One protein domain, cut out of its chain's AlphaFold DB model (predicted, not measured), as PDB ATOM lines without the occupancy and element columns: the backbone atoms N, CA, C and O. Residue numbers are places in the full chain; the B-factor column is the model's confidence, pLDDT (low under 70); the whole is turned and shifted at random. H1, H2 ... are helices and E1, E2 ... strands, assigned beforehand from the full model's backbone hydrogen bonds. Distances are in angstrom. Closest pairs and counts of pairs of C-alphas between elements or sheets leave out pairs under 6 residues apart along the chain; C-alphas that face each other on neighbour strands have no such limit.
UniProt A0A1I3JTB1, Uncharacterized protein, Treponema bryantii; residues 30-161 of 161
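This is residues 30 to 161 of the 161 residues of an uncharacterized protein of Treponema bryantii (UniProt A0A1I3JTB1). A twisted sheet makes a curved wall of E1 to E6, and the hairpin of E7 and E8 runs out from one end of it as a long arm. The long link after E8, residues 137 to 155, folds back over one face of this wall and leads to the short H2. There are 132 residues printed, with eight named strands and two named helices in the order E1, E2, E3, E4, E5, E6, H1, E7, E8, H2. The sheet is branched and antiparallel, and the class is mostly strand. The whole is compact by its radius of gyration of the C-alphas, 15.8 A, but elongated, spanning 54 by 30 by 28 A.

Find C-alpha 31 at (-40.151, -47.386, 18.709); from there E1, residues 31 to 38, runs 23.4 A. E2 follows at residues 44 to 51 and E3 at residues 56 to 63. E4, residues 69 to 79, is 29.5 A long and bends by 58 degrees at residue 74. E5, residues 82 to 94, is 32.8 A long and bends by 69 degrees at residue 88. E6 takes residues 97 to 103 and H1 residues 104 to 107. Find C-alpha 114 at (-44.894, -57.541, 6.415); there E7, residues 114 to 125, sets out over 32.4 A. E8, residues 128 to 136, returns over 25.1 A. H2, residues 156 to 159, ends at C-alpha 159, (-46.302, -35.854, -11.047).

Look first at E1 to E6, a meander, each strand the antiparallel neighbour of the one before. N 35 and O 47 of E1 and E2 are 2.8 A apart, N 48 and O 60 of E2 and E3 2.7 A, N 61 and O 70 of E3 and E4 2.7 A, and N 77 and O 84 of E4 and E5 2.8 A, each within hydrogen-bond range. E5 has E4 on one side; on the other side are E6, beside residues 89 to 94, with N 92 and O 100 at 2.8 A, and E7, beside residues 82 to 84, with N 83 and O 115 at 2.7 A. In the hairpin of E7 and E8, N 118 and O 134 are 2.9 A apart. The closest C-alphas of E1 and E8, Ser 31 and Leu 133, are 6.9 A apart. H1 is on the sheet at a height of 5.4 A, over none of its strands; its closest C-alphas to E5 are Ala 104 and Glu 89, 4.9 A apart. H2 only grazes the sheet with residues 157 to 158. H1 and H2 are apart, and both are too short for an O i to N i+4 pair.

The C-alphas farthest apart are those of Glu 126 and Asn 161, at 55.7 A. The printed part has no cut. The link from E8 to H2 is long, with 19 residues. The mean pLDDT of the printed part is 79.5; look for values under 70 at residues 30 to 31, 110 to 113, 120 to 132, 138 to 140 and 159 to 161.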
ATOM      1  N   ASP A  30     -43.484 -47.056  21.899       55.81
ATOM      2  CA  ASP A  30     -42.622 -46.044  21.278       55.81
ATOM      3  C   ASP A  30     -41.319 -46.621  20.711       55.81
ATOM      4  O   ASP A  30     -40.337 -46.886  21.404       55.81
ATOM      5  N   SER A  31     -41.341 -46.928  19.418       66.69
ATOM      6  CA  SER A  31     -40.151 -47.386  18.709       66.69
ATOM      7  C   SER A  31     -39.972 -46.554  17.451       66.69
ATOM      8  O   SER A  31     -40.862 -46.474  16.599       66.69
ATOM      9  N   GLU A  32     -38.811 -45.913  17.394       79.75
ATOM     10  CA  GLU A  32     -38.374 -45.026  16.331       79.75
ATOM     11  C   GLU A  32     -37.232 -45.696  15.570       79.75
ATOM     12  O   GLU A  32     -36.252 -46.148  16.167       79.75
ATOM     13  N   TRP A  33     -37.339 -45.742  14.245       82.12
ATOM     14  CA  TRP A  33     -36.244 -46.181  13.388       82.12
ATOM     15  C   TRP A  33     -35.936 -45.137  12.347       82.12
ATOM     16  O   TRP A  33     -36.805 -44.739  11.573       82.12
ATOM     17  N   VAL A  34     -34.657 -44.788  12.275       84.81
ATOM     18  CA  VAL A  34     -34.116 -43.888  11.267       84.81
ATOM     19  C   VAL A  34     -33.138 -44.669  10.402       84.81
ATOM     20  O   VAL A  34     -32.134 -45.204  10.870       84.81
ATOM     21  N   MET A  35     -33.443 -44.747   9.114       84.00
ATOM     22  CA  MET A  35     -32.588 -45.345   8.098       84.00
ATOM     23  C   MET A  35     -32.065 -44.232   7.199       84.00
ATOM     24  O   MET A  35     -32.825 -43.592   6.477       84.00
ATOM     25  N   GLN A  36     -30.758 -44.004   7.265       86.88
ATOM     26  CA  GLN A  36     -30.058 -43.035   6.431       86.88
ATOM     27  C   GLN A  36     -29.688 -43.651   5.077       86.88
ATOM     28  O   GLN A  36     -29.202 -44.785   5.027       86.88
ATOM     29  N   ASN A  37     -29.879 -42.902   3.993       86.19
ATOM     30  CA  ASN A  37     -29.515 -43.320   2.643       86.19
ATOM     31  C   ASN A  37     -29.057 -42.123   1.789       86.19
ATOM     32  O   ASN A  37     -29.251 -40.966   2.156       86.19
ATOM     33  N   TYR A  38     -28.440 -42.417   0.649       87.94
ATOM     34  CA  TYR A  38     -28.059 -41.437  -0.365       87.94
ATOM     35  C   TYR A  38     -28.712 -41.820  -1.685       87.94
ATOM     36  O   TYR A  38     -28.826 -43.009  -1.994       87.94
ATOM     37  N   ASP A  39     -29.169 -40.835  -2.450       86.75
ATOM     38  CA  ASP A  39     -29.647 -41.089  -3.804       86.75
ATOM     39  C   ASP A  39     -28.504 -41.122  -4.831       86.75
ATOM     40  O   ASP A  39     -27.320 -41.000  -4.504       86.75
ATOM     41  N   ASN A  40     -28.862 -41.298  -6.100       83.75
ATOM     42  CA  ASN A  40     -27.929 -41.357  -7.223       83.75
ATOM     43  C   ASN A  40     -27.186 -40.034  -7.487       83.75
ATOM     44  O   ASN A  40     -26.211 -40.034  -8.236       83.75
ATOM     45  N   THR A  41     -27.631 -38.925  -6.895       87.88
ATOM     46  CA  THR A  41     -26.968 -37.614  -6.944       87.88
ATOM     47  C   THR A  41     -26.151 -37.322  -5.686       87.88
ATOM     48  O   THR A  41     -25.618 -36.224  -5.542       87.88
ATOM     49  N   MET A  42     -25.998 -38.313  -4.798       88.00
ATOM     50  CA  MET A  42     -25.354 -38.190  -3.487       88.00
ATOM     51  C   MET A  42     -26.099 -37.253  -2.524       88.00
ATOM     52  O   MET A  42     -25.517 -36.799  -1.536       88.00
ATOM     53  N   GLN A  43     -27.388 -36.989  -2.758       88.94
ATOM     54  CA  GLN A  43     -28.211 -36.232  -1.823       88.94
ATOM     55  C   GLN A  43     -28.667 -37.144  -0.680       88.94
ATOM     56  O   GLN A  43     -29.150 -38.262  -0.882       88.94
ATOM     57  N   LEU A  44     -28.478 -36.658   0.544       89.94
ATOM     58  CA  LEU A  44     -28.793 -37.370   1.776       89.94
ATOM     59  C   LEU A  44     -30.296 -37.351   2.051       89.94
ATOM     60  O   LEU A  44     -30.916 -36.284   2.072       89.94
ATOM     61  N   TYR A  45     -30.868 -38.514   2.342       90.12
ATOM     62  CA  TYR A  45     -32.263 -38.634   2.744       90.12
ATOM     63  C   TYR A  45     -32.467 -39.723   3.802       90.12
ATOM     64  O   TYR A  45     -31.600 -40.566   4.047       90.12
ATOM     65  N   TYR A  46     -33.624 -39.682   4.457       88.88
ATOM     66  CA  TYR A  46     -33.958 -40.542   5.585       88.88
ATOM     67  C   TYR A  46     -35.314 -41.205   5.392       88.88
ATOM     68  O   TYR A  46     -36.272 -40.547   4.984       88.88
ATOM     69  N   HIS A  47     -35.415 -42.475   5.778       88.44
ATOM     70  CA  HIS A  47     -36.681 -43.119   6.119       88.44
ATOM     71  C   HIS A  47     -36.794 -43.167   7.639       88.44
ATOM     72  O   HIS A  47     -35.930 -43.722   8.313       88.44
ATOM     73  N   HIS A  48     -37.857 -42.588   8.173       89.50
ATOM     74  CA  HIS A  48     -38.123 -42.477   9.594       89.50
ATOM     75  C   HIS A  48     -39.475 -43.134   9.889       89.50
ATOM     76  O   HIS A  48     -40.521 -42.617   9.502       89.50
ATOM     77  N   LEU A  49     -39.451 -44.286  10.555       88.31
ATOM     78  CA  LEU A  49     -40.640 -45.020  10.978       88.31
ATOM     79  C   LEU A  49     -40.881 -44.833  12.477       88.31
ATOM     80  O   LEU A  49     -39.992 -45.102  13.277       88.31
ATOM     81  N   ILE A  50     -42.095 -44.424  12.830       88.50
ATOM     82  CA  ILE A  50     -42.570 -44.260  14.203       88.50
ATOM     83  C   ILE A  50     -43.741 -45.211  14.435       88.50
ATOM     84  O   ILE A  50     -44.729 -45.182  13.689       88.50
ATOM     85  N   LEU A  51     -43.647 -46.026  15.483       86.75
ATOM     86  CA  LEU A  51     -44.732 -46.870  15.981       86.75
ATOM     87  C   LEU A  51     -45.246 -46.335  17.314       86.75
ATOM     88  O   LEU A  51     -44.518 -46.327  18.306       86.75
ATOM     89  N   LYS A  52     -46.513 -45.918  17.339       84.31
ATOM     90  CA  LYS A  52     -47.133 -45.331  18.525       84.31
ATOM     91  C   LYS A  52     -47.904 -46.364  19.350       84.31
ATOM     92  O   LYS A  52     -48.447 -47.319  18.791       84.31
ATOM     93  N   PRO A  53     -48.068 -46.142  20.666       79.62
ATOM     94  CA  PRO A  53     -48.783 -47.081  21.533       79.62
ATOM     95  C   PRO A  53     -50.251 -47.345  21.202       79.62
ATOM     96  O   PRO A  53     -50.791 -48.405  21.519       79.62
ATOM     97  N   ASP A  54     -50.897 -46.416  20.512       84.12
ATOM     98  CA  ASP A  54     -52.271 -46.550  20.031       84.12
ATOM     99  C   ASP A  54     -52.398 -47.411  18.757       84.12
ATOM    100  O   ASP A  54     -53.464 -47.452  18.146       84.12
ATOM    101  N   HIS A  55     -51.339 -48.136  18.379       86.81
ATOM    102  CA  HIS A  55     -51.260 -48.977  17.181       86.81
ATOM    103  C   HIS A  55     -51.320 -48.187  15.865       86.81
ATOM    104  O   HIS A  55     -51.581 -48.756  14.796       86.81
ATOM    105  N   THR A  56     -51.041 -46.882  15.915       91.50
ATOM    106  CA  THR A  56     -50.817 -46.067  14.722       91.50
ATOM    107  C   THR A  56     -49.347 -46.085  14.311       91.50
ATOM    108  O   THR A  56     -48.437 -46.205  15.133       91.50
ATOM    109  N   ALA A  57     -49.112 -45.999  13.007       90.94
ATOM    110  CA  ALA A  57     -47.785 -45.965  12.416       90.94
ATOM    111  C   ALA A  57     -47.652 -44.746  11.508       90.94
ATOM    112  O   ALA A  57     -48.561 -44.442  10.729       90.94
ATOM    113  N   MET A  58     -46.497 -44.093  11.582       91.94
ATOM    114  CA  MET A  58     -46.103 -43.033  10.663       91.94
ATOM    115  C   MET A  58     -44.768 -43.402  10.031       91.94
ATOM    116  O   MET A  58     -43.793 -43.626  10.739       91.94
ATOM    117  N   LEU A  59     -44.707 -43.429   8.706       90.62
ATOM    118  CA  LEU A  59     -43.452 -43.508   7.973       90.62
ATOM    119  C   LEU A  59     -43.234 -42.186   7.247       90.62
ATOM    120  O   LEU A  59     -43.921 -41.877   6.278       90.62
ATOM    121  N   ARG A  60     -42.246 -41.423   7.690       91.44
ATOM    122  CA  ARG A  60     -41.762 -40.231   7.003       91.44
ATOM    123  C   ARG A  60     -40.571 -40.595   6.129       91.44
ATOM    124  O   ARG A  60     -39.666 -41.297   6.562       91.44
ATOM    125  N   VAL A  61     -40.535 -40.064   4.920       90.38
ATOM    126  CA  VAL A  61     -39.385 -40.137   4.029       90.38
ATOM    127  C   VAL A  61     -39.035 -38.731   3.581       90.38
ATOM    128  O   VAL A  61     -39.905 -38.024   3.083       90.38
ATOM    129  N   SER A  62     -37.799 -38.291   3.797       90.50
ATOM    130  CA  SER A  62     -37.417 -36.916   3.465       90.50
ATOM    131  C   SER A  62     -35.943 -36.739   3.161       90.50
ATOM    132  O   SER A  62     -35.100 -37.324   3.844       90.50
ATOM    133  N   TYR A  63     -35.643 -35.847   2.221       89.75
ATOM    134  CA  TYR A  63     -34.300 -35.289   2.079       89.75
ATOM    135  C   TYR A  63     -33.886 -34.506   3.331       89.75
ATOM    136  O   TYR A  63     -34.729 -33.952   4.042       89.75
ATOM    137  N   ALA A  64     -32.580 -34.466   3.607       88.12
ATOM    138  CA  ALA A  64     -32.021 -33.771   4.767       88.12
ATOM    139  C   ALA A  64     -32.309 -32.261   4.759       88.12
ATOM    140  O   ALA A  64     -32.494 -31.657   5.813       88.12
ATOM    141  N   ASP A  65     -32.401 -31.667   3.571       86.81
ATOM    142  CA  ASP A  65     -32.764 -30.262   3.356       86.81
ATOM    143  C   ASP A  65     -34.279 -29.997   3.419       86.81
ATOM    144  O   ASP A  65     -34.708 -28.857   3.273       86.81
ATOM    145  N   SER A  66     -35.095 -31.029   3.666       82.12
ATOM    146  CA  SER A  66     -36.560 -30.949   3.748       82.12
ATOM    147  C   SER A  66     -37.271 -30.482   2.469       82.12
ATOM    148  O   SER A  66     -38.464 -30.190   2.520       82.12
ATOM    149  N   THR A  67     -36.587 -30.482   1.320       82.44
ATOM    150  CA  THR A  67     -37.156 -30.081   0.017       82.44
ATOM    151  C   THR A  67     -38.325 -30.958  -0.426       82.44
ATOM    152  O   THR A  67     -39.238 -30.490  -1.098       82.44
ATOM    153  N   ASN A  68     -38.316 -32.232  -0.039       84.06
ATOM    154  CA  ASN A  68     -39.404 -33.161  -0.305       84.06
ATOM    155  C   ASN A  68     -39.599 -34.059   0.913       84.06
ATOM    156  O   ASN A  68     -38.661 -34.727   1.361       84.06
ATOM    157  N   ILE A  69     -40.812 -34.055   1.459       90.50
ATOM    158  CA  ILE A  69     -41.196 -34.899   2.585       90.50
ATOM    159  C   ILE A  69     -42.446 -35.674   2.186       90.50
ATOM    160  O   ILE A  69     -43.482 -35.085   1.891       90.50
ATOM    161  N   ILE A  70     -42.370 -36.996   2.237       92.06
ATOM    162  CA  ILE A  70     -43.503 -37.901   2.054       92.06
ATOM    163  C   ILE A  70     -43.829 -38.525   3.404       92.06
ATOM    164  O   ILE A  70     -42.960 -39.116   4.041       92.06
ATOM    165  N   VAL A  71     -45.071 -38.407   3.853       92.62
ATOM    166  CA  VAL A  71     -45.543 -38.983   5.114       92.62
ATOM    167  C   VAL A  71     -46.631 -39.997   4.818       92.62
ATOM    168  O   VAL A  71     -47.648 -39.671   4.217       92.62
ATOM    169  N   TRP A  72     -46.423 -41.227   5.265       92.69
ATOM    170  CA  TRP A  72     -47.396 -42.305   5.216       92.69
ATOM    171  C   TRP A  72     -47.987 -42.512   6.599       92.69
ATOM    172  O   TRP A  72     -47.248 -42.779   7.548       92.69
ATOM    173  N   ASN A  73     -49.311 -42.449   6.702       92.56
ATOM    174  CA  ASN A  73     -50.037 -42.667   7.946       92.56
ATOM    175  C   ASN A  73     -50.901 -43.924   7.859       92.56
ATOM    176  O   ASN A  73     -51.519 -44.241   6.832       92.56
ATOM    177  N   GLY A  74     -50.936 -44.674   8.954       92.12
ATOM    178  CA  GLY A  74     -51.659 -45.930   9.006       92.12
ATOM    179  C   GLY A  74     -51.705 -46.556  10.382       92.12
ATOM    180  O   GLY A  74     -51.491 -45.916  11.409       92.12
ATOM    181  N   THR A  75     -51.980 -47.851  10.377       92.12
ATOM    182  CA  THR A  75     -51.990 -48.691  11.576       92.12
ATOM    183  C   THR A  75     -50.987 -49.819  11.433       92.12
ATOM    184  O   THR A  75     -50.556 -50.138  10.319       92.12
ATOM    185  N   TYR A  76     -50.632 -50.444  12.549       88.19
ATOM    186  CA  TYR A  76     -49.815 -51.646  12.540       88.19
ATOM    187  C   TYR A  76     -50.335 -52.715  13.501       88.19
ATOM    188  O   TYR A  76     -51.076 -52.447  14.445       88.19
ATOM    189  N   LYS A  77     -49.938 -53.958  13.237       87.69
ATOM    190  CA  LYS A  77     -50.149 -55.117  14.103       87.69
ATOM    191  C   LYS A  77     -48.850 -55.892  14.208       87.69
ATOM    192  O   LYS A  77     -48.181 -56.108  13.201       87.69
ATOM    193  N   ILE A  78     -48.503 -56.317  15.414       79.38
ATOM    194  CA  ILE A  78     -47.338 -57.165  15.647       79.38
ATOM    195  C   ILE A  78     -47.819 -58.615  15.705       79.38
ATOM    196  O   ILE A  78     -48.672 -58.954  16.513       79.38
ATOM    197  N   ASP A  79     -47.251 -59.473  14.870       79.25
ATOM    198  CA  ASP A  79     -47.321 -60.932  14.959       79.25
ATOM    199  C   ASP A  79     -45.976 -61.450  15.511       79.25
ATOM    200  O   ASP A  79     -45.001 -60.706  15.556       79.25
ATOM    201  N   SER A  80     -45.866 -62.730  15.881       72.44
ATOM    202  CA  SER A  80     -44.734 -63.280  16.660       72.44
ATOM    203  C   SER A  80     -43.309 -63.003  16.135       72.44
ATOM    204  O   SER A  80     -42.351 -63.205  16.876       72.44
ATOM    205  N   LYS A  81     -43.143 -62.619  14.860       75.12
ATOM    206  CA  LYS A  81     -41.867 -62.185  14.243       75.12
ATOM    207  C   LYS A  81     -42.033 -61.095  13.177       75.12
ATOM    208  O   LYS A  81     -41.092 -60.821  12.429       75.12
ATOM    209  N   LYS A  82     -43.244 -60.557  13.018       81.31
ATOM    210  CA  LYS A  82     -43.579 -59.667  11.904       81.31
ATOM    211  C   LYS A  82     -44.353 -58.453  12.381       81.31
ATOM    212  O   LYS A  82     -45.190 -58.572  13.263       81.31
ATOM    213  N   ILE A  83     -44.134 -57.315  11.745       83.19
ATOM    214  CA  ILE A  83     -44.995 -56.145  11.851       83.19
ATOM    215  C   ILE A  83     -45.764 -56.025  10.547       83.19
ATOM    216  O   ILE A  83     -45.173 -55.902   9.472       83.19
ATOM    217  N   LYS A  84     -47.087 -56.077  10.647       86.50
ATOM    218  CA  LYS A  84     -47.992 -55.831   9.534       86.50
ATOM    219  C   LYS A  84     -48.465 -54.397   9.573       86.50
ATOM    220  O   LYS A  84     -49.006 -53.985  10.591       86.50
ATOM    221  N   PHE A  85     -48.297 -53.663   8.482       87.00
ATOM    222  CA  PHE A  85     -48.791 -52.292   8.370       87.00
ATOM    223  C   PHE A  85     -50.016 -52.231   7.468       87.00
ATOM    224  O   PHE A  85     -50.212 -53.032   6.556       87.00
ATOM    225  N   ASN A  86     -50.846 -51.239   7.733       89.25
ATOM    226  CA  ASN A  86     -51.938 -50.844   6.871       89.25
ATOM    227  C   ASN A  86     -51.905 -49.322   6.755       89.25
ATOM    228  O   ASN A  86     -52.518 -48.617   7.561       89.25
ATOM    229  N   PHE A  87     -51.123 -48.833   5.792       89.75
ATOM    230  CA  PHE A  87     -51.074 -47.419   5.438       89.75
ATOM    231  C   PHE A  87     -52.291 -47.070   4.588       89.75
ATOM    232  O   PHE A  87     -52.625 -47.773   3.634       89.75
ATOM    233  N   THR A  88     -52.975 -45.998   4.969       90.19
ATOM    234  CA  THR A  88     -54.237 -45.574   4.340       90.19
ATOM    235  C   THR A  88     -54.132 -44.183   3.734       90.19
ATOM    236  O   THR A  88     -54.849 -43.872   2.789       90.19
ATOM    237  N   GLU A  89     -53.179 -43.385   4.207       90.88
ATOM    238  CA  GLU A  89     -52.951 -42.025   3.747       90.88
ATOM    239  C   GLU A  89     -51.472 -41.826   3.406       90.88
ATOM    240  O   GLU A  89     -50.583 -42.322   4.105       90.88
ATOM    241  N   CYS A  90     -51.220 -41.088   2.326       91.56
ATOM    242  CA  CYS A  90     -49.910 -40.585   1.950       91.56
ATOM    243  C   CYS A  90     -50.011 -39.080   1.684       91.56
ATOM    244  O   CYS A  90     -50.824 -38.656   0.866       91.56
ATOM    245  N   VAL A  91     -49.198 -38.268   2.353       92.06
ATOM    246  CA  VAL A  91     -49.193 -36.808   2.208       92.06
ATOM    247  C   VAL A  91     -47.800 -36.342   1.822       92.06
ATOM    248  O   VAL A  91     -46.811 -36.719   2.454       92.06
ATOM    249  N   ARG A  92     -47.714 -35.498   0.796       91.69
ATOM    250  CA  ARG A  92     -46.484 -34.810   0.404       91.69
ATOM    251  C   ARG A  92     -46.462 -33.413   1.000       91.69
ATOM    252  O   ARG A  92     -47.450 -32.686   0.904       91.69
ATOM    253  N   TYR A  93     -45.320 -33.031   1.557       90.06
ATOM    254  CA  TYR A  93     -45.054 -31.693   2.058       90.06
ATOM    255  C   TYR A  93     -43.865 -31.062   1.336       90.06
ATOM    256  O   TYR A  93     -42.877 -31.735   1.037       90.06
ATOM    257  N   GLU A  94     -43.965 -29.754   1.136       85.94
ATOM    258  CA  GLU A  94     -42.883 -28.858   0.721       85.94
ATOM    259  C   GLU A  94     -42.881 -27.669   1.686       85.94
ATOM    260  O   GLU A  94     -43.947 -27.163   2.048       85.94
ATOM    261  N   ASP A  95     -41.706 -27.268   2.177       82.25
ATOM    262  CA  ASP A  95     -41.544 -26.153   3.126       82.25
ATOM    263  C   ASP A  95     -42.496 -26.221   4.339       82.25
ATOM    264  O   ASP A  95     -43.043 -25.222   4.814       82.25
ATOM    265  N   GLY A  96     -42.738 -27.440   4.831       79.50
ATOM    266  CA  GLY A  96     -43.606 -27.708   5.982       79.50
ATOM    267  C   GLY A  96     -45.111 -27.613   5.709       79.50
ATOM    268  O   GLY A  96     -45.899 -27.757   6.643       79.50
ATOM    269  N   LYS A  97     -45.542 -27.404   4.460       86.50
ATOM    270  CA  LYS A  97     -46.960 -27.338   4.076       86.50
ATOM    271  C   LYS A  97     -47.366 -28.552   3.247       86.50
ATOM    272  O   LYS A  97     -46.588 -28.968   2.391       86.50
ATOM    273  N   PRO A  98     -48.568 -29.119   3.461       90.44
ATOM    274  CA  PRO A  98     -49.062 -30.196   2.618       90.44
ATOM    275  C   PRO A  98     -49.349 -29.644   1.218       90.44
ATOM    276  O   PRO A  98     -50.073 -28.661   1.068       90.44
ATOM    277  N   VAL A  99     -48.776 -30.281   0.202       90.38
ATOM    278  CA  VAL A  99     -48.940 -29.908  -1.213       90.38
ATOM    279  C   VAL A  99     -49.636 -30.988  -2.038       90.38
ATOM    280  O   VAL A  99     -49.931 -30.745  -3.202       90.38
ATOM    281  N   GLY A 100     -49.906 -32.160  -1.455       87.44
ATOM    282  CA  GLY A 100     -50.657 -33.242  -2.091       87.44
ATOM    283  C   GLY A 100     -51.035 -34.334  -1.090       87.44
ATOM    284  O   GLY A 100     -50.246 -34.664  -0.203       87.44
ATOM    285  N   THR A 101     -52.235 -34.897  -1.235       89.31
ATOM    286  CA  THR A 101     -52.737 -36.022  -0.432       89.31
ATOM    287  C   THR A 101     -53.198 -37.127  -1.367       89.31
ATOM    288  O   THR A 101     -53.954 -36.886  -2.307       89.31
ATOM    289  N   TYR A 102     -52.759 -38.347  -1.091       85.19
ATOM    290  CA  TYR A 102     -52.940 -39.496  -1.958       85.19
ATOM    291  C   TYR A 102     -53.512 -40.684  -1.186       85.19
ATOM    292  O   TYR A 102     -53.192 -40.919  -0.018       85.19
ATOM    293  N   ASP A 103     -54.321 -41.479  -1.885       83.38
ATOM    294  CA  ASP A 103     -54.735 -42.800  -1.422       83.38
ATOM    295  C   ASP A 103     -53.519 -43.734  -1.430       83.38
ATOM    296  O   ASP A 103     -52.983 -44.075  -2.491       83.38
ATOM    297  N   ALA A 104     -53.078 -44.138  -0.236       81.31
ATOM    298  CA  ALA A 104     -51.864 -44.926  -0.067       81.31
ATOM    299  C   ALA A 104     -51.908 -46.240  -0.861       81.31
ATOM    300  O   ALA A 104     -50.902 -46.645  -1.446       81.31
ATOM    301  N   GLN A 105     -53.078 -46.878  -0.950       78.69
ATOM    302  CA  GLN A 105     -53.237 -48.179  -1.606       78.69
ATOM    303  C   GLN A 105     -53.017 -48.105  -3.119       78.69
ATOM    304  O   GLN A 105     -52.672 -49.107  -3.740       78.69
ATOM    305  N   LYS A 106     -53.178 -46.922  -3.724       80.31
ATOM    306  CA  LYS A 106     -52.953 -46.711  -5.163       80.31
ATOM    307  C   LYS A 106     -51.499 -46.418  -5.512       80.31
ATOM    308  O   LYS A 106     -51.112 -46.595  -6.663       80.31
ATOM    309  N   LEU A 107     -50.711 -45.950  -4.545       79.50
ATOM    310  CA  LEU A 107     -49.306 -45.600  -4.754       79.50
ATOM    311  C   LEU A 107     -48.354 -46.721  -4.365       79.50
ATOM    312  O   LEU A 107     -47.264 -46.801  -4.904       79.50
ATOM    313  N   ILE A 108     -48.728 -47.586  -3.435       78.88
ATOM    314  CA  ILE A 108     -47.867 -48.661  -2.955       78.88
ATOM    315  C   ILE A 108     -47.533 -49.672  -4.078       78.88
ATOM    316  O   ILE A 108     -48.417 -50.354  -4.590       78.88
ATOM    317  N   LYS A 109     -46.242 -49.811  -4.430       75.56
ATOM    318  CA  LYS A 109     -45.776 -50.715  -5.507       75.56
ATOM    319  C   LYS A 109     -45.224 -52.056  -5.037       75.56
ATOM    320  O   LYS A 109     -45.574 -53.088  -5.600       75.56
ATOM    321  N   TYR A 110     -44.336 -52.049  -4.042       69.56
ATOM    322  CA  TYR A 110     -43.589 -53.245  -3.616       69.56
ATOM    323  C   TYR A 110     -43.923 -53.712  -2.197       69.56
ATOM    324  O   TYR A 110     -43.256 -54.594  -1.659       69.56
ATOM    325  N   TYR A 111     -44.926 -53.114  -1.557       67.88
ATOM    326  CA  TYR A 111     -45.249 -53.438  -0.175       67.88
ATOM    327  C   TYR A 111     -45.747 -54.876  -0.034       67.88
ATOM    328  O   TYR A 111     -46.756 -55.268  -0.615       67.88
ATOM    329  N   THR A 112     -45.060 -55.652   0.798       62.72
ATOM    330  CA  THR A 112     -45.411 -57.045   1.093       62.72
ATOM    331  C   THR A 112     -46.338 -57.193   2.295       62.72
ATOM    332  O   THR A 112     -46.606 -58.315   2.714       62.72
ATOM    333  N   GLY A 113     -46.808 -56.099   2.904       61.84
ATOM    334  CA  GLY A 113     -47.645 -56.202   4.098       61.84
ATOM    335  C   GLY A 113     -46.871 -56.485   5.383       61.84
ATOM    336  O   GLY A 113     -47.434 -56.331   6.455       61.84
ATOM    337  N   GLU A 114     -45.606 -56.903   5.307       71.25
ATOM    338  CA  GLU A 114     -44.894 -57.541   6.415       71.25
ATOM    339  C   GLU A 114     -43.443 -57.049   6.514       71.25
ATOM    340  O   GLU A 114     -42.662 -57.203   5.576       71.25
ATOM    341  N   PHE A 115     -43.072 -56.514   7.676       76.06
ATOM    342  CA  PHE A 115     -41.688 -56.274   8.084       76.06
ATOM    343  C   PHE A 115     -41.289 -57.286   9.148       76.06
ATOM    344  O   PHE A 115     -42.132 -57.732   9.917       76.06
ATOM    345  N   TYR A 116     -40.014 -57.643   9.216       76.69
ATOM    346  CA  TYR A 116     -39.501 -58.526  10.259       76.69
ATOM    347  C   TYR A 116     -38.812 -57.704  11.339       76.69
ATOM    348  O   TYR A 116     -38.300 -56.619  11.066       76.69
ATOM    349  N   TYR A 117     -38.779 -58.236  12.554       76.88
ATOM    350  CA  TYR A 117     -38.071 -57.604  13.655       76.88
ATOM    351  C   TYR A 117     -37.326 -58.614  14.522       76.88
ATOM    352  O   TYR A 117     -37.705 -59.786  14.598       76.88
ATOM    353  N   SER A 118     -36.273 -58.139  15.178       73.06
ATOM    354  CA  SER A 118     -35.623 -58.789  16.314       73.06
ATOM    355  C   SER A 118     -35.940 -58.028  17.596       73.06
ATOM    356  O   SER A 118     -36.308 -56.855  17.572       73.06
ATOM    357  N   VAL A 119     -35.830 -58.718  18.727       72.12
ATOM    358  CA  VAL A 119     -35.928 -58.104  20.050       72.12
ATOM    359  C   VAL A 119     -34.546 -58.177  20.682       72.12
ATOM    360  O   VAL A 119     -34.014 -59.276  20.840       72.12
ATOM    361  N   ALA A 120     -33.973 -57.026  21.015       66.25
ATOM    362  CA  ALA A 120     -32.713 -56.910  21.735       66.25
ATOM    363  C   ALA A 120     -32.995 -56.566  23.205       66.25
ATOM    364  O   ALA A 120     -33.770 -55.657  23.492       66.25
ATOM    365  N   GLU A 121     -32.403 -57.298  24.147       66.75
ATOM    366  CA  GLU A 121     -32.452 -56.949  25.574       66.75
ATOM    367  C   GLU A 121     -31.473 -55.791  25.814       66.75
ATOM    368  O   GLU A 121     -30.287 -55.911  25.509       66.75
ATOM    369  N   LEU A 122     -31.975 -54.651  26.299       63.38
ATOM    370  CA  LEU A 122     -31.167 -53.444  26.522       63.38
ATOM    371  C   LEU A 122     -30.441 -53.463  27.875       63.38
ATOM    372  O   LEU A 122     -29.465 -52.739  28.059       63.38
ATOM    373  N   GLY A 123     -30.894 -54.301  28.809       56.94
ATOM    374  CA  GLY A 123     -30.279 -54.496  30.117       56.94
ATOM    375  C   GLY A 123     -31.273 -54.966  31.178       56.94
ATOM    376  O   GLY A 123     -32.488 -54.767  31.057       56.94
ATOM    377  N   GLU A 124     -30.735 -55.581  32.231       49.50
ATOM    378  CA  GLU A 124     -31.455 -55.895  33.466       49.50
ATOM    379  C   GLU A 124     -31.306 -54.723  34.441       49.50
ATOM    380  O   GLU A 124     -30.198 -54.365  34.839       49.50
ATOM    381  N   THR A 125     -32.428 -54.124  34.827       55.78
ATOM    382  CA  THR A 125     -32.514 -53.395  36.100       55.78
ATOM    383  C   THR A 125     -33.105 -54.347  37.133       55.78
ATOM    384  O   THR A 125     -33.858 -55.242  36.747       55.78
ATOM    385  N   GLU A 126     -32.782 -54.177  38.422       55.81
ATOM    386  CA  GLU A 126     -33.207 -55.089  39.508       55.81
ATOM    387  C   GLU A 126     -34.725 -55.381  39.513       55.81
ATOM    388  O   GLU A 126     -35.132 -56.457  39.945       55.81
ATOM    389  N   ASP A 127     -35.539 -54.486  38.935       54.28
ATOM    390  CA  ASP A 127     -37.000 -54.586  38.904       54.28
ATOM    391  C   ASP A 127     -37.619 -54.789  37.504       54.28
ATOM    392  O   ASP A 127     -38.830 -55.005  37.398       54.28
ATOM    393  N   SER A 128     -36.850 -54.723  36.404       55.41
ATOM    394  CA  SER A 128     -37.417 -54.924  35.058       55.41
ATOM    395  C   SER A 128     -36.391 -55.250  33.964       55.41
ATOM    396  O   SER A 128     -35.293 -54.685  33.909       55.41
ATOM    397  N   LYS A 129     -36.798 -56.132  33.038       58.06
ATOM    398  CA  LYS A 129     -36.107 -56.365  31.763       58.06
ATOM    399  C   LYS A 129     -36.597 -55.354  30.734       58.06
ATOM    400  O   LYS A 129     -37.801 -55.269  30.478       58.06
ATOM    401  N   THR A 130     -35.673 -54.616  30.130       57.97
ATOM    402  CA  THR A 130     -35.981 -53.679  29.043       57.97
ATOM    403  C   THR A 130     -35.654 -54.310  27.697       57.97
ATOM    404  O   THR A 130     -34.600 -54.919  27.514       57.97
ATOM    405  N   TYR A 131     -36.573 -54.176  26.742       64.62
ATOM    406  CA  TYR A 131     -36.435 -54.753  25.410       64.62
ATOM    407  C   TYR A 131     -36.601 -53.672  24.343       64.62
ATOM    408  O   TYR A 131     -37.529 -52.870  24.410       64.62
ATOM    409  N   HIS A 132     -35.730 -53.688  23.339       66.69
ATOM    410  CA  HIS A 132     -35.809 -52.855  22.145       66.69
ATOM    411  C   HIS A 132     -36.236 -53.690  20.945       66.69
ATOM    412  O   HIS A 132     -35.794 -54.828  20.776       66.69
ATOM    413  N   LEU A 133     -37.089 -53.116  20.102       72.69
ATOM    414  CA  LEU A 133     -37.464 -53.717  18.835       72.69
ATOM    415  C   LEU A 133     -36.518 -53.192  17.755       72.69
ATOM    416  O   LEU A 133     -36.430 -51.993  17.515       72.69
ATOM    417  N   GLU A 134     -35.820 -54.091  17.080       72.62
ATOM    418  CA  GLU A 134     -34.978 -53.754  15.940       72.62
ATOM    419  C   GLU A 134     -35.683 -54.177  14.658       72.62
ATOM    420  O   GLU A 134     -35.956 -55.360  14.440       72.62
ATOM    421  N   LEU A 135     -35.979 -53.214  13.784       77.12
ATOM    422  CA  LEU A 135     -36.488 -53.528  12.458       77.12
ATOM    423  C   LEU A 135     -35.395 -54.147  11.598       77.12
ATOM    424  O   LEU A 135     -34.347 -53.553  11.336       77.12
ATOM    425  N   ILE A 136     -35.694 -55.331  11.077       74.81
ATOM    426  CA  ILE A 136     -34.841 -55.994  10.105       74.81
ATOM    427  C   ILE A 136     -35.135 -55.363   8.747       74.81
ATOM    428  O   ILE A 136     -36.259 -55.438   8.239       74.81
ATOM    429  N   ARG A 137     -34.114 -54.744   8.145       71.75
ATOM    430  CA  ARG A 137     -34.247 -54.128   6.819       71.75
ATOM    431  C   ARG A 137     -34.711 -55.170   5.789       71.75
ATOM    432  O   ARG A 137     -34.167 -56.280   5.761       71.75
ATOM    433  N   PRO A 138     -35.668 -54.828   4.908       68.50
ATOM    434  CA  PRO A 138     -36.044 -55.686   3.791       68.50
ATOM    435  C   PRO A 138     -34.831 -56.045   2.924       68.50
ATOM    436  O   PRO A 138     -33.983 -55.198   2.660       68.50
ATOM    437  N   ARG A 139     -34.761 -57.284   2.416       66.31
ATOM    438  CA  ARG A 139     -33.665 -57.709   1.518       66.31
ATOM    439  C   ARG A 139     -33.575 -56.874   0.236       66.31
ATOM    440  O   ARG A 139     -32.486 -56.697  -0.288       66.31
ATOM    441  N   ASN A 140     -34.706 -56.350  -0.231       65.25
ATOM    442  CA  ASN A 140     -34.807 -55.546  -1.451       65.25
ATOM    443  C   ASN A 140     -34.757 -54.038  -1.157       65.25
ATOM    444  O   ASN A 140     -35.436 -53.258  -1.818       65.25
ATOM    445  N   TYR A 141     -34.023 -53.625  -0.124       70.62
ATOM    446  CA  TYR A 141     -33.882 -52.209   0.204       70.62
ATOM    447  C   TYR A 141     -33.111 -51.470  -0.900       70.62
ATOM    448  O   TYR A 141     -32.017 -51.886  -1.283       70.62
ATOM    449  N   PHE A 142     -33.683 -50.378  -1.409       72.62
ATOM    450  CA  PHE A 142     -33.193 -49.655  -2.588       72.62
ATOM    451  C   PHE A 142     -32.045 -48.689  -2.235       72.62
ATOM    452  O   PHE A 142     -32.231 -47.476  -2.134       72.62
ATOM    453  N   TYR A 143     -30.846 -49.217  -1.992       71.12
ATOM    454  CA  TYR A 143     -29.656 -48.384  -1.775       71.12
ATOM    455  C   TYR A 143     -29.282 -47.596  -3.034       71.12
ATOM    456  O   TYR A 143     -29.282 -48.152  -4.129       71.12
ATOM    457  N   GLY A 144     -28.929 -46.315  -2.877       74.56
ATOM    458  CA  GLY A 144     -28.505 -45.475  -4.003       74.56
ATOM    459  C   GLY A 144     -29.642 -45.009  -4.919       74.56
ATOM    460  O   GLY A 144     -29.382 -44.416  -5.962       74.56
ATOM    461  N   GLU A 145     -30.903 -45.273  -4.563       81.94
ATOM    462  CA  GLU A 145     -32.070 -44.866  -5.349       81.94
ATOM    463  C   GLU A 145     -32.926 -43.868  -4.562       81.94
ATOM    464  O   GLU A 145     -33.164 -44.072  -3.376       81.94
ATOM    465  N   ALA A 146     -33.439 -42.816  -5.209       83.25
ATOM    466  CA  ALA A 146     -34.365 -41.846  -4.607       83.25
ATOM    467  C   ALA A 146     -35.784 -42.434  -4.462       83.25
ATOM    468  O   ALA A 146     -36.706 -42.088  -5.213       83.25
ATOM    469  N   LYS A 147     -35.949 -43.393  -3.546       84.88
ATOM    470  CA  LYS A 147     -37.190 -44.154  -3.351       84.88
ATOM    471  C   LYS A 147     -37.634 -44.214  -1.894       84.88
ATOM    472  O   LYS A 147     -36.824 -44.235  -0.968       84.88
ATOM    473  N   ASP A 148     -38.943 -44.315  -1.685       82.19
ATOM    474  CA  ASP A 148     -39.498 -44.707  -0.391       82.19
ATOM    475  C   ASP A 148     -39.281 -46.214  -0.117       82.19
ATOM    476  O   ASP A 148     -38.788 -46.966  -0.963       82.19
ATOM    477  N   ILE A 149     -39.657 -46.677   1.080       77.44
ATOM    478  CA  ILE A 149     -39.515 -48.092   1.464       77.44
ATOM    479  C   ILE A 149     -40.460 -49.030   0.689       77.44
ATOM    480  O   ILE A 149     -40.286 -50.247   0.721       77.44
ATOM    481  N   PHE A 150     -41.452 -48.476  -0.014       80.12
ATOM    482  CA  PHE A 150     -42.390 -49.198  -0.875       80.12
ATOM    483  C   PHE A 150     -41.953 -49.195  -2.345       80.12
ATOM    484  O   PHE A 150     -42.684 -49.712  -3.191       80.12
ATOM    485  N   GLY A 151     -40.766 -48.652  -2.637       79.81
ATOM    486  CA  GLY A 151     -40.124 -48.587  -3.946       79.81
ATOM    487  C   GLY A 151     -40.691 -47.539  -4.901       79.81
ATOM    488  O   GLY A 151     -40.386 -47.584  -6.098       79.81
ATOM    489  N   ASN A 152     -41.479 -46.594  -4.395       85.38
ATOM    490  CA  ASN A 152     -41.957 -45.439  -5.147       85.38
ATOM    491  C   ASN A 152     -40.851 -44.408  -5.272       85.38
ATOM    492  O   ASN A 152     -40.207 -44.068  -4.280       85.38
ATOM    493  N   ARG A 153     -40.638 -43.884  -6.480       85.31
ATOM    494  CA  ARG A 153     -39.657 -42.811  -6.681       85.31
ATOM    495  C   ARG A 153     -40.222 -41.502  -6.151       85.31
ATOM    496  O   ARG A 153     -41.396 -41.218  -6.373       85.31
ATOM    497  N   PHE A 154     -39.394 -40.669  -5.528       81.31
ATOM    498  CA  PHE A 154     -39.858 -39.383  -4.985       81.31
ATOM    499  C   PHE A 154     -40.489 -38.468  -6.045       81.31
ATOM    500  O   PHE A 154     -41.462 -37.772  -5.768       81.31
ATOM    501  N   GLU A 155     -39.992 -38.527  -7.279       79.00
ATOM    502  CA  GLU A 155     -40.530 -37.790  -8.428       79.00
ATOM    503  C   GLU A 155     -41.983 -38.152  -8.764       79.00
ATOM    504  O   GLU A 155     -42.706 -37.340  -9.340       79.00
ATOM    505  N   GLU A 156     -42.432 -39.369  -8.449       77.38
ATOM    506  CA  GLU A 156     -43.795 -39.801  -8.776       77.38
ATOM    507  C   GLU A 156     -44.817 -39.014  -7.966       77.38
ATOM    508  O   GLU A 156     -45.826 -38.599  -8.518       77.38
ATOM    509  N   PHE A 157     -44.500 -38.679  -6.716       76.50
ATOM    510  CA  PHE A 157     -45.354 -37.853  -5.863       76.50
ATOM    511  C   PHE A 157     -45.441 -36.396  -6.326       76.50
ATOM    512  O   PHE A 157     -46.339 -35.688  -5.885       76.50
ATOM    513  N   VAL A 158     -44.533 -35.937  -7.192       70.56
ATOM    514  CA  VAL A 158     -44.600 -34.602  -7.812       70.56
ATOM    515  C   VAL A 158     -45.530 -34.618  -9.028       70.56
ATOM    516  O   VAL A 158     -46.245 -33.654  -9.270       70.56
ATOM    517  N   LYS A 159     -45.544 -35.721  -9.788       62.69
ATOM    518  CA  LYS A 159     -46.302 -35.854 -11.047       62.69
ATOM    519  C   LYS A 159     -47.815 -36.006 -10.863       62.69
ATOM    520  O   LYS A 159     -48.538 -35.865 -11.841       62.69
ATOM    521  N   PHE A 160     -48.279 -36.344  -9.660       56.16
ATOM    522  CA  PHE A 160     -49.704 -36.527  -9.349       56.16
ATOM    523  C   PHE A 160     -50.413 -35.248  -8.856       56.16
ATOM    524  O   PHE A 160     -51.582 -35.339  -8.481       56.16
ATOM    525  N   ASN A 161     -49.728 -34.098  -8.859       48.50
ATOM    526  CA  ASN A 161     -50.318 -32.779  -8.595       48.50
ATOM    527  C   ASN A 161     -50.915 -32.137  -9.851       48.50
ATOM    528  O   ASN A 161     -50.334 -32.322 -10.944       48.50
TER     529      ASN A 161